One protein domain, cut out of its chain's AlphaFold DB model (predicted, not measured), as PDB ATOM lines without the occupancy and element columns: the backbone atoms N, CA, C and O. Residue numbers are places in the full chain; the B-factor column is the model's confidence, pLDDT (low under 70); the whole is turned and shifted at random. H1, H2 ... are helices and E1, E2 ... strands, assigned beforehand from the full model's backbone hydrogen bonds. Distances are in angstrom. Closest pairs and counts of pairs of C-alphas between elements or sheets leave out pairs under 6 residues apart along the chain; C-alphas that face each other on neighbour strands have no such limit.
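AT A GLANCE: This is residues 6 to 88 of the 95 residues of an uncharacterized protein of Elusimicrobia bacterium RBG_16_66_12 (UniProt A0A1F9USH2). A small antiparallel sheet of three strands, E1, E2 and E3, has one long helix, H2, running slantwise over one of its faces, and no named helix over the other. Near E1 a second, very small sheet of strands E4 and E5 leads out to the short helix H1, which lies at the opposite end of the long axis from the last residues of H2, while residues 12 to 23 make a long loop away from the body. The printed part has 83 residues with five named strands and two named helices, in the order E1, E2, E3, E4, H1, E5, H2; the sheet orders are E1 - E2 - E3 and E4 - E5, both antiparallel, and the class is mixed, helices and strands. It is compact, with a radius of gyration of the C-alphas of 13.3 A, and spans 41 by 32 by 22 A.

HOW THE PARTS SIT: Begin at E1, residues 6 to 11, which forms a hairpin with E2, residues 24 to 30; look there for N 10 and O 26, 3.1 A apart, and N 26 and O 10, 2.8 A. E2 forms the next hairpin with E3, residues 37 to 42, where N 27 and O 39 are 2.9 A apart. These three strands are a meander, each the antiparallel neighbour of the one before, with E2 as the inner strand. Next come E4, residues 46 to 48, H1, residues 51 to 56, and E5, residues 62 to 64. E4 and E5 are antiparallel at 138 degrees, with N 47 and O 63 at 2.8 A. The closest C-alphas of E1 and E5 are those of Arg 9 and Phe 62, 5.4 A apart. H1 is not on the three-stranded sheet. Last comes H2, residues 67 to 86, on one face of that sheet in two layers, a helix layer over a strand layer, at a height over the sheet of 9.1 A. It lies over E2 and E3, slantwise to the strands, at 39 degrees to E3 on the local plane. Its closest C-alphas to E3 are those of Ile 77 and Val 39, 6.6 A apart. H1 and H2 are apart. In both helices every O i to N i+4 pair is within hydrogen-bond range.

IN THESE COORDINATES: Find C-alpha 6 at (149.606, 130.505, 181.967), where E1 begins and runs 15.0 A. E2 measures 19.4 A, E3 16.9 A, E4 6.9 A, H1 8.8 A and E5 7.0 A. Find C-alpha 67 at (155.720, 145.055, 176.241); from there H2 runs 28.4 A to C-alpha 86 at (128.792, 136.306, 178.373).

THE WHOLE: The two C-alphas farthest apart are those of Gly 51 and Ala 88, at 41.2 A. The printed part has no cut. The link from E1 to E2 is long, with 12 residues. The mean pLDDT of the printed part is 85.9; residues 13 to 22 and 87 to 88 are under 70.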
ATOM      1  N   LEU A   6     149.108 130.872 183.291       92.56
ATOM      2  CA  LEU A   6     149.606 130.505 181.967       92.56
ATOM      3  C   LEU A   6     150.208 129.100 182.011       92.56
ATOM      4  O   LEU A   6     151.098 128.825 182.812       92.56
ATOM      5  N   TRP A   7     149.728 128.220 181.137       92.81
ATOM      6  CA  TRP A   7     150.147 126.820 181.068       92.81
ATOM      7  C   TRP A   7     151.184 126.569 179.982       92.81
ATOM      8  O   TRP A   7     152.164 125.862 180.225       92.81
ATOM      9  N   SER A   8     150.958 127.112 178.785       93.50
ATOM     10  CA  SER A   8     151.858 126.915 177.653       93.50
ATOM     11  C   SER A   8     151.778 128.048 176.636       93.50
ATOM     12  O   SER A   8     150.778 128.762 176.544       93.50
ATOM     13  N   ARG A   9     152.859 128.196 175.871       92.94
ATOM     14  CA  ARG A   9     152.936 129.027 174.667       92.94
ATOM     15  C   ARG A   9     153.659 128.218 173.605       92.94
ATOM     16  O   ARG A   9     154.870 128.012 173.718       92.94
ATOM     17  N   GLU A  10     152.924 127.727 172.618       91.06
ATOM     18  CA  GLU A  10     153.427 126.788 171.608       91.06
ATOM     19  C   GLU A  10     152.949 127.186 170.212       91.06
ATOM     20  O   GLU A  10     151.974 127.921 170.076       91.06
ATOM     21  N   LEU A  11     153.632 126.725 169.160       88.25
ATOM     22  CA  LEU A  11     153.159 126.955 167.795       88.25
ATOM     23  C   LEU A  11     151.812 126.257 167.619       88.25
ATOM     24  O   LEU A  11     151.678 125.065 167.903       88.25
ATOM     25  N   ALA A  12     150.826 126.990 167.119       81.19
ATOM     26  CA  ALA A  12     149.537 126.431 166.750       81.19
ATOM     27  C   ALA A  12     149.684 125.709 165.401       81.19
ATOM     28  O   ALA A  12     149.298 126.225 164.355       81.19
ATOM     29  N   ALA A  13     150.298 124.526 165.413       64.56
ATOM     30  CA  ALA A  13     150.382 123.676 164.234       64.56
ATOM     31  C   ALA A  13     149.017 123.009 163.988       64.56
ATOM     32  O   ALA A  13     148.519 122.272 164.837       64.56
ATOM     33  N   GLY A  14     148.396 123.282 162.837       57.12
ATOM     34  CA  GLY A  14     147.252 122.511 162.331       57.12
ATOM     35  C   GLY A  14     145.897 122.707 163.028       57.12
ATOM     36  O   GLY A  14     144.951 122.008 162.684       57.12
ATOM     37  N   LEU A  15     145.756 123.653 163.966       53.25
ATOM     38  CA  LEU A  15     144.479 123.911 164.660       53.25
ATOM     39  C   LEU A  15     143.426 124.637 163.799       53.25
ATOM     40  O   LEU A  15     142.248 124.647 164.144       53.25
ATOM     41  N   LEU A  16     143.838 125.238 162.683       53.38
ATOM     42  CA  LEU A  16     142.975 125.939 161.734       53.38
ATOM     43  C   LEU A  16     143.381 125.451 160.345       53.38
ATOM     44  O   LEU A  16     144.446 125.832 159.867       53.38
ATOM     45  N   GLY A  17     142.602 124.534 159.762       44.81
ATOM     46  CA  GLY A  17     142.941 123.840 158.515       44.81
ATOM     47  C   GLY A  17     143.540 124.772 157.461       44.81
ATOM     48  O   GLY A  17     142.891 125.745 157.103       44.81
ATOM     49  N   GLU A  18     144.781 124.467 157.060       45.12
ATOM     50  CA  GLU A  18     145.638 124.902 155.929       45.12
ATOM     51  C   GLU A  18     145.431 126.251 155.193       45.12
ATOM     52  O   GLU A  18     146.117 126.527 154.212       45.12
ATOM     53  N   ALA A  19     144.592 127.165 155.664       43.31
ATOM     54  CA  ALA A  19     144.304 128.433 155.009       43.31
ATOM     55  C   ALA A  19     144.887 129.605 155.804       43.31
ATOM     56  O   ALA A  19     144.163 130.345 156.464       43.31
ATOM     57  N   ALA A  20     146.214 129.738 155.742       44.72
ATOM     58  CA  ALA A  20     146.986 130.990 155.685       44.72
ATOM     59  C   ALA A  20     148.374 130.748 156.289       44.72
ATOM     60  O   ALA A  20     148.491 130.423 157.467       44.72
ATOM     61  N   GLY A  21     149.427 130.969 155.500       52.53
ATOM     62  CA  GLY A  21     150.837 130.838 155.886       52.53
ATOM     63  C   GLY A  21     151.336 131.866 156.911       52.53
ATOM     64  O   GLY A  21     152.435 132.386 156.766       52.53
ATOM     65  N   ALA A  22     150.537 132.186 157.928       63.91
ATOM     66  CA  ALA A  22     150.952 132.991 159.063       63.91
ATOM     67  C   ALA A  22     151.129 132.068 160.267       63.91
ATOM     68  O   ALA A  22     150.147 131.562 160.811       63.91
ATOM     69  N   GLU A  23     152.374 131.868 160.691       80.81
ATOM     70  CA  GLU A  23     152.687 131.175 161.937       80.81
ATOM     71  C   GLU A  23     151.921 131.826 163.102       80.81
ATOM     72  O   GLU A  23     151.786 133.054 163.203       80.81
ATOM     73  N   ARG A  24     151.375 130.993 163.989       89.06
ATOM     74  CA  ARG A  24     150.576 131.419 165.143       89.06
ATOM     75  C   ARG A  24     151.096 130.758 166.410       89.06
ATOM     76  O   ARG A  24     151.574 129.629 166.367       89.06
ATOM     77  N   VAL A  25     150.932 131.437 167.539       91.06
ATOM     78  CA  VAL A  25     151.217 130.902 168.874       91.06
ATOM     79  C   VAL A  25     149.896 130.682 169.603       91.06
ATOM     80  O   VAL A  25     149.090 131.605 169.726       91.06
ATOM     81  N   ALA A  26     149.670 129.459 170.073       93.38
ATOM     82  CA  ALA A  26     148.606 129.125 171.006       93.38
ATOM     83  C   ALA A  26     149.094 129.402 172.432       93.38
ATOM     84  O   ALA A  26     150.092 128.832 172.881       93.38
ATOM     85  N   VAL A  27     148.385 130.283 173.132       94.12
ATOM     86  CA  VAL A  27     148.626 130.612 174.537       94.12
ATOM     87  C   VAL A  27     147.556 129.932 175.371       94.12
ATOM     88  O   VAL A  27     146.398 130.357 175.365       94.12
ATOM     89  N   THR A  28     147.943 128.875 176.081       94.44
ATOM     90  CA  THR A  28     147.036 128.139 176.962       94.44
ATOM     91  C   THR A  28     147.023 128.784 178.336       94.44
ATOM     92  O   THR A  28     148.067 128.909 178.979       94.44
ATOM     93  N   TYR A  29     145.841 129.147 178.815       94.06
ATOM     94  CA  TYR A  29     145.639 129.751 180.123       94.06
ATOM     95  C   TYR A  29     144.452 129.107 180.844       94.06
ATOM     96  O   TYR A  29     143.610 128.456 180.231       94.06
ATOM     97  N   SER A  30     144.382 129.284 182.159       93.00
ATOM     98  CA  SER A  30     143.193 128.968 182.949       93.00
ATOM     99  C   SER A  30     142.991 129.998 184.051       93.00
ATOM    100  O   SER A  30     143.909 130.730 184.425       93.00
ATOM    101  N   THR A  31     141.791 130.018 184.614       89.50
ATOM    102  CA  THR A  31     141.487 130.741 185.855       89.50
ATOM    103  C   THR A  31     140.745 129.796 186.806       89.50
ATOM    104  O   THR A  31     140.349 128.713 186.378       89.50
ATOM    105  N   PRO A  32     140.510 130.159 188.078       87.12
ATOM    106  CA  PRO A  32     139.707 129.323 188.972       87.12
ATOM    107  C   PRO A  32     138.292 129.023 188.454       87.12
ATOM    108  O   PRO A  32     137.729 127.988 188.793       87.12
ATOM    109  N   ALA A  33     137.720 129.912 187.633       84.94
ATOM    110  CA  ALA A  33     136.364 129.781 187.098       84.94
ATOM    111  C   ALA A  33     136.316 129.255 185.653       84.94
ATOM    112  O   ALA A  33     135.266 128.816 185.194       84.94
ATOM    113  N   ILE A  34     137.431 129.320 184.920       85.31
ATOM    114  CA  ILE A  34     137.490 128.972 183.497       85.31
ATOM    115  C   ILE A  34     138.513 127.843 183.328       85.31
ATOM    116  O   ILE A  34     139.693 128.066 183.631       85.31
ATOM    117  N   PRO A  35     138.098 126.651 182.843       88.25
ATOM    118  CA  PRO A  35     139.017 125.540 182.601       88.25
ATOM    119  C   PRO A  35     140.091 125.929 181.570       88.25
ATOM    120  O   PRO A  35     139.957 126.962 180.917       88.25
ATOM    121  N   PRO A  36     141.164 125.137 181.399       92.19
ATOM    122  CA  PRO A  36     142.210 125.443 180.430       92.19
ATOM    123  C   PRO A  36     141.665 125.697 179.018       92.19
ATOM    124  O   PRO A  36     140.930 124.880 178.463       92.19
ATOM    125  N   ARG A  37     142.031 126.843 178.443       91.38
ATOM    126  CA  ARG A  37     141.628 127.308 177.109       91.38
ATOM    127  C   ARG A  37     142.809 127.953 176.405       91.38
ATOM    128  O   ARG A  37     143.770 128.357 177.052       91.38
ATOM    129  N   SER A  38     142.739 128.041 175.081       92.44
ATOM    130  CA  SER A  38     143.794 128.635 174.260       92.44
ATOM    131  C   SER A  38     143.289 129.849 173.497       92.44
ATOM    132  O   SER A  38     142.263 129.764 172.825       92.44
ATOM    133  N   VAL A  39     144.052 130.941 173.534       92.56
ATOM    134  CA  VAL A  39     143.932 132.033 172.557       92.56
ATOM    135  C   VAL A  39     145.036 131.902 171.517       92.56
ATOM    136  O   VAL A  39     146.149 131.482 171.832       92.56
ATOM    137  N   VAL A  40     144.732 132.238 170.264       91.88
ATOM    138  CA  VAL A  40     145.677 132.111 169.148       91.88
ATOM    139  C   VAL A  40     146.114 133.497 168.697       91.88
ATOM    140  O   VAL A  40     145.301 134.300 168.242       91.88
ATOM    141  N   LEU A  41     147.412 133.767 168.794       91.94
ATOM    142  CA  LEU A  41     148.002 135.072 168.512       91.94
ATOM    143  C   LEU A  41     149.035 134.989 167.376       91.94
ATOM    144  O   LEU A  41     149.571 133.911 167.104       91.94
ATOM    145  N   PRO A  42     149.296 136.093 166.651       91.00
ATOM    146  CA  PRO A  42     150.289 136.116 165.579       91.00
ATOM    147  C   PRO A  42     151.693 135.798 166.096       91.00
ATOM    148  O   PRO A  42     152.142 136.418 167.059       91.00
ATOM    149  N   PHE A  43     152.422 134.906 165.419       90.06
ATOM    150  CA  PHE A  43     153.809 134.587 165.774       90.06
ATOM    151  C   PHE A  43     154.726 135.814 165.764       90.06
ATOM    152  O   PHE A  43     155.635 135.909 166.578       90.06
ATOM    153  N   SER A  44     154.430 136.817 164.930       91.06
ATOM    154  CA  SER A  44     155.182 138.076 164.851       91.06
ATOM    155  C   SER A  44     155.244 138.873 166.163       91.06
ATOM    156  O   SER A  44     156.056 139.794 166.265       91.06
ATOM    157  N   ALA A  45     154.384 138.577 167.145       93.00
ATOM    158  CA  ALA A  45     154.403 139.172 168.483       93.00
ATOM    159  C   ALA A  45     155.338 138.432 169.465       93.00
ATOM    160  O   ALA A  45     155.582 138.907 170.573       93.00
ATOM    161  N   TYR A  46     155.890 137.289 169.063       94.50
ATOM    162  CA  TYR A  46     156.644 136.394 169.928       94.50
ATOM    163  C   TYR A  46     158.097 136.245 169.493       94.50
ATOM    164  O   TYR A  46     158.465 136.469 168.343       94.50
ATOM    165  N   ARG A  47     158.922 135.830 170.451       94.56
ATOM    166  CA  ARG A  47     160.268 135.302 170.234       94.56
ATOM    167  C   ARG A  47     160.388 133.930 170.878       94.56
ATOM    168  O   ARG A  47     159.654 133.609 171.814       94.56
ATOM    169  N   GLU A  48     161.351 133.143 170.423       93.38
ATOM    170  CA  GLU A  48     161.706 131.907 171.111       93.38
ATOM    171  C   GLU A  48     162.253 132.173 172.520       93.38
ATOM    172  O   GLU A  48     162.920 133.181 172.793       93.38
ATOM    173  N   ALA A  49     161.959 131.241 173.424       92.44
ATOM    174  CA  ALA A  49     162.511 131.214 174.766       92.44
ATOM    175  C   ALA A  49     164.029 130.992 174.726       92.44
ATOM    176  O   ALA A  49     164.520 130.066 174.067       92.44
ATOM    177  N   THR A  50     164.754 131.805 175.489       92.88
ATOM    178  CA  THR A  50     166.187 131.641 175.750       92.88
ATOM    179  C   THR A  50     166.454 130.379 176.575       92.88
ATOM    180  O   THR A  50     165.548 129.810 177.187       92.88
ATOM    181  N   GLY A  51     167.716 129.942 176.641       90.38
ATOM    182  CA  GLY A  51     168.099 128.758 177.419       90.38
ATOM    183  C   GLY A  51     167.663 128.829 178.889       90.38
ATOM    184  O   GLY A  51     167.090 127.870 179.400       90.38
ATOM    185  N   ALA A  52     167.846 129.980 179.544       92.00
ATOM    186  CA  ALA A  52     167.436 130.179 180.936       92.00
ATOM    187  C   ALA A  52     165.907 130.117 181.112       92.00
ATOM    188  O   ALA A  52     165.407 129.492 182.045       92.00
ATOM    189  N   GLU A  53     165.153 130.709 180.183       91.44
ATOM    190  CA  GLU A  53     163.686 130.702 180.218       91.44
ATOM    191  C   GLU A  53     163.107 129.302 179.994       91.44
ATOM    192  O   GLU A  53     162.123 128.937 180.639       91.44
ATOM    193  N   ARG A  54     163.734 128.496 179.128       88.44
ATOM    194  CA  ARG A  54     163.346 127.092 178.913       88.44
ATOM    195  C   ARG A  54     163.579 126.235 180.156       88.44
ATOM    196  O   ARG A  54     162.764 125.360 180.435       88.44
ATOM    197  N   VAL A  55     164.657 126.493 180.900       89.12
ATOM    198  CA  VAL A  55     164.936 125.812 182.177       89.12
ATOM    199  C   VAL A  55     163.913 126.212 183.238       89.12
ATOM    200  O   VAL A  55     163.430 125.352 183.969       89.12
ATOM    201  N   ALA A  56     163.543 127.494 183.299       89.50
ATOM    202  CA  ALA A  56     162.536 127.973 184.239       89.50
ATOM    203  C   ALA A  56     161.139 127.406 183.936       89.50
ATOM    204  O   ALA A  56     160.427 127.016 184.855       89.50
ATOM    205  N   ASN A  57     160.743 127.354 182.657       88.00
ATOM    206  CA  ASN A  57     159.432 126.863 182.230       88.00
ATOM    207  C   ASN A  57     159.489 126.204 180.844       88.00
ATOM    208  O   ASN A  57     159.298 126.856 179.818       88.00
ATOM    209  N   VAL A  58     159.639 124.878 180.814       87.38
ATOM    210  CA  VAL A  58     159.758 124.098 179.564       87.38
ATOM    211  C   VAL A  58     158.534 124.204 178.638       87.38
ATOM    212  O   VAL A  58     158.647 124.030 177.427       87.38
ATOM    213  N   ARG A  59     157.355 124.508 179.194       89.00
ATOM    214  CA  ARG A  59     156.084 124.628 178.454       89.00
ATOM    215  C   ARG A  59     155.879 126.001 177.801       89.00
ATOM    216  O   ARG A  59     154.973 126.166 176.987       89.00
ATOM    217  N   LEU A  60     156.709 126.987 178.138       91.81
ATOM    218  CA  LEU A  60     156.669 128.324 177.551       91.81
ATOM    219  C   LEU A  60     157.758 128.420 176.480       91.81
ATOM    220  O   LEU A  60     158.841 128.942 176.722       91.81
ATOM    221  N   ARG A  61     157.491 127.873 175.288       91.12
ATOM    222  CA  ARG A  61     158.471 127.875 174.184       91.12
ATOM    223  C   ARG A  61     158.628 129.250 173.547       91.12
ATOM    224  O   ARG A  61     159.690 129.555 173.009       91.12
ATOM    225  N   PHE A  62     157.583 130.065 173.637       93.06
ATOM    226  CA  PHE A  62     157.533 131.416 173.101       93.06
ATOM    227  C   PHE A  62     157.272 132.424 174.211       93.06
ATOM    228  O   PHE A  62     156.530 132.147 175.149       93.06
ATOM    229  N   TYR A  63     157.868 133.605 174.100       94.44
ATOM    230  CA  TYR A  63     157.632 134.734 174.996       94.44
ATOM    231  C   TYR A  63     157.299 135.979 174.174       94.44
ATOM    232  O   TYR A  63     157.803 136.102 173.054       94.44
ATOM    233  N   PRO A  64     156.468 136.901 174.694       95.44
ATOM    234  CA  PRO A  64     156.257 138.193 174.054       95.44
ATOM    235  C   PRO A  64     157.597 138.883 173.792       95.44
ATOM    236  O   PRO A  64     158.473 138.907 174.662       95.44
ATOM    237  N   LYS A  65     157.784 139.403 172.578       95.25
ATOM    238  CA  LYS A  65     159.063 140.015 172.184       95.25
ATOM    239  C   LYS A  65     159.288 141.398 172.811       95.25
ATOM    240  O   LYS A  65     160.429 141.828 172.932       95.25
ATOM    241  N   ASP A  66     158.207 142.073 173.195       96.00
ATOM    242  CA  ASP A  66     158.187 143.407 173.789       96.00
ATOM    243  C   ASP A  66     156.944 143.588 174.686       96.00
ATOM    244  O   ASP A  66     156.092 142.698 174.793       96.00
ATOM    245  N   GLN A  67     156.844 144.743 175.353       94.88
ATOM    246  CA  GLN A  67     155.720 145.055 176.241       94.88
ATOM    247  C   GLN A  67     154.389 145.154 175.482       94.88
ATOM    248  O   GLN A  67     153.367 144.707 175.991       94.88
ATOM    249  N   ALA A  68     154.394 145.675 174.252       95.50
ATOM    250  CA  ALA A  68     153.176 145.807 173.457       95.50
ATOM    251  C   ALA A  68     152.588 144.431 173.100       95.50
ATOM    252  O   ALA A  68     151.375 144.237 173.151       95.50
ATOM    253  N   ALA A  69     153.443 143.452 172.803       95.69
ATOM    254  CA  ALA A  69     153.046 142.066 172.609       95.69
ATOM    255  C   ALA A  69     152.500 141.431 173.898       95.69
ATOM    256  O   ALA A  69     151.516 140.695 173.843       95.69
ATOM    257  N   ALA A  70     153.099 141.731 175.054       94.75
ATOM    258  CA  ALA A  70     152.608 141.242 176.341       94.75
ATOM    259  C   ALA A  70     151.220 141.820 176.669       94.75
ATOM    260  O   ALA A  70     150.317 141.085 177.072       94.75
ATOM    261  N   ASP A  71     151.019 143.115 176.426       95.31
ATOM    262  CA  ASP A  71     149.735 143.785 176.630       95.31
ATOM    263  C   ASP A  71     148.666 143.260 175.660       95.31
ATOM    264  O   ASP A  71     147.514 143.061 176.053       95.31
ATOM    265  N   ALA A  72     149.043 142.978 174.409       94.00
ATOM    266  CA  ALA A  72     148.161 142.364 173.421       94.00
ATOM    267  C   ALA A  72     147.746 140.936 173.816       94.00
ATOM    268  O   ALA A  72     146.572 140.590 173.685       94.00
ATOM    269  N   GLU A  73     148.671 140.126 174.343       95.69
ATOM    270  CA  GLU A  73     148.366 138.790 174.873       95.69
ATOM    271  C   GLU A  73     147.374 138.872 176.039       95.69
ATOM    272  O   GLU A  73     146.342 138.199 176.031       95.69
ATOM    273  N   LEU A  74     147.637 139.749 177.011       93.94
ATOM    274  CA  LEU A  74     146.745 139.953 178.153       93.94
ATOM    275  C   LEU A  74     145.366 140.456 177.724       93.94
ATOM    276  O   LEU A  74     144.354 140.019 178.274       93.94
ATOM    277  N   LYS A  75     145.309 141.361 176.743       94.94
ATOM    278  CA  LYS A  75     144.051 141.843 176.172       94.94
ATOM    279  C   LYS A  75     143.268 140.701 175.521       94.94
ATOM    280  O   LYS A  75     142.086 140.559 175.813       94.94
ATOM    281  N   ALA A  76     143.916 139.865 174.712       94.31
ATOM    282  CA  ALA A  76     143.261 138.735 174.057       94.31
ATOM    283  C   ALA A  76     142.720 137.706 175.062       94.31
ATOM    284  O   ALA A  76     141.607 137.213 174.895       94.31
ATOM    285  N   ILE A  77     143.471 137.422 176.133       93.56
ATOM    286  CA  ILE A  77     143.007 136.560 177.228       93.56
ATOM    287  C   ILE A  77     141.764 137.162 177.895       93.56
ATOM    288  O   ILE A  77     140.786 136.454 178.105       93.56
ATOM    289  N   ARG A  78     141.765 138.468 178.194       92.00
ATOM    290  CA  ARG A  78     140.602 139.144 178.798       92.00
ATOM    291  C   ARG A  78     139.374 139.087 177.895       92.00
ATOM    292  O   ARG A  78     138.306 138.720 178.365       92.00
ATOM    293  N   GLU A  79     139.534 139.371 176.607       92.75
ATOM    294  CA  GLU A  79     138.433 139.293 175.641       92.75
ATOM    295  C   GLU A  79     137.866 137.870 175.516       92.75
ATOM    296  O   GLU A  79     136.658 137.706 175.351       92.75
ATOM    297  N   ASP A  80     138.706 136.830 175.597       91.94
ATOM    298  CA  ASP A  80     138.234 135.440 175.635       91.94
ATOM    299  C   ASP A  80     137.474 135.140 176.934       91.94
ATOM    300  O   ASP A  80     136.383 134.570 176.889       91.94
ATOM    301  N   MET A  81     137.983 135.588 178.086       89.88
ATOM    302  CA  MET A  81     137.287 135.445 179.367       89.88
ATOM    303  C   MET A  81     135.919 136.136 179.367       89.88
ATOM    304  O   MET A  81     134.943 135.544 179.831       89.88
ATOM    305  N   ASP A  82     135.829 137.350 178.823       89.31
ATOM    306  CA  ASP A  82     134.580 138.110 178.734       89.31
ATOM    307  C   ASP A  82     133.560 137.397 177.834       89.31
ATOM    308  O   ASP A  82     132.380 137.313 178.174       89.31
ATOM    309  N   LYS A  83     134.006 136.800 176.719       87.56
ATOM    310  CA  LYS A  83     133.147 135.975 175.850       87.56
ATOM    311  C   LYS A  83     132.631 134.729 176.561       87.56
ATOM    312  O   LYS A  83     131.462 134.378 176.403       87.56
ATOM    313  N   VAL A  84     133.482 134.058 177.339       85.25
ATOM    314  CA  VAL A  84     133.084 132.887 178.135       85.25
ATOM    315  C   VAL A  84     132.063 133.289 179.197       85.25
ATOM    316  O   VAL A  84     131.045 132.616 179.334       85.25
ATOM    317  N   ALA A  85     132.286 134.405 179.894       79.94
ATOM    318  CA  ALA A  85     131.360 134.925 180.896       79.94
ATOM    319  C   ALA A  85     130.004 135.318 180.284       79.94
ATOM    320  O   ALA A  85     128.960 134.987 180.841       79.94
ATOM    321  N   ALA A  86     130.008 135.958 179.110       77.50
ATOM    322  CA  ALA A  86     128.792 136.306 178.373       77.50
ATOM    323  C   ALA A  86     128.036 135.081 177.824       77.50
ATOM    324  O   ALA A  86     126.840 135.166 177.566       77.50
ATOM    325  N   SER A  87     128.721 133.946 177.653       67.62
ATOM    326  CA  SER A  87     128.133 132.690 177.167       67.62
ATOM    327  C   SER A  87     127.653 131.770 178.296       67.62
ATOM    328  O   SER A  87     127.332 130.609 178.032       67.62
ATOM    329  N   ALA A  88     127.628 132.242 179.547       63.44
ATOM    330  CA  ALA A  88     127.086 131.467 180.655       63.44
ATOM    331  C   ALA A  88     125.611 131.119 180.363       63.44
ATOM    332  O   ALA A  88     124.825 132.024 180.067       63.44
TER     333      ALA A  88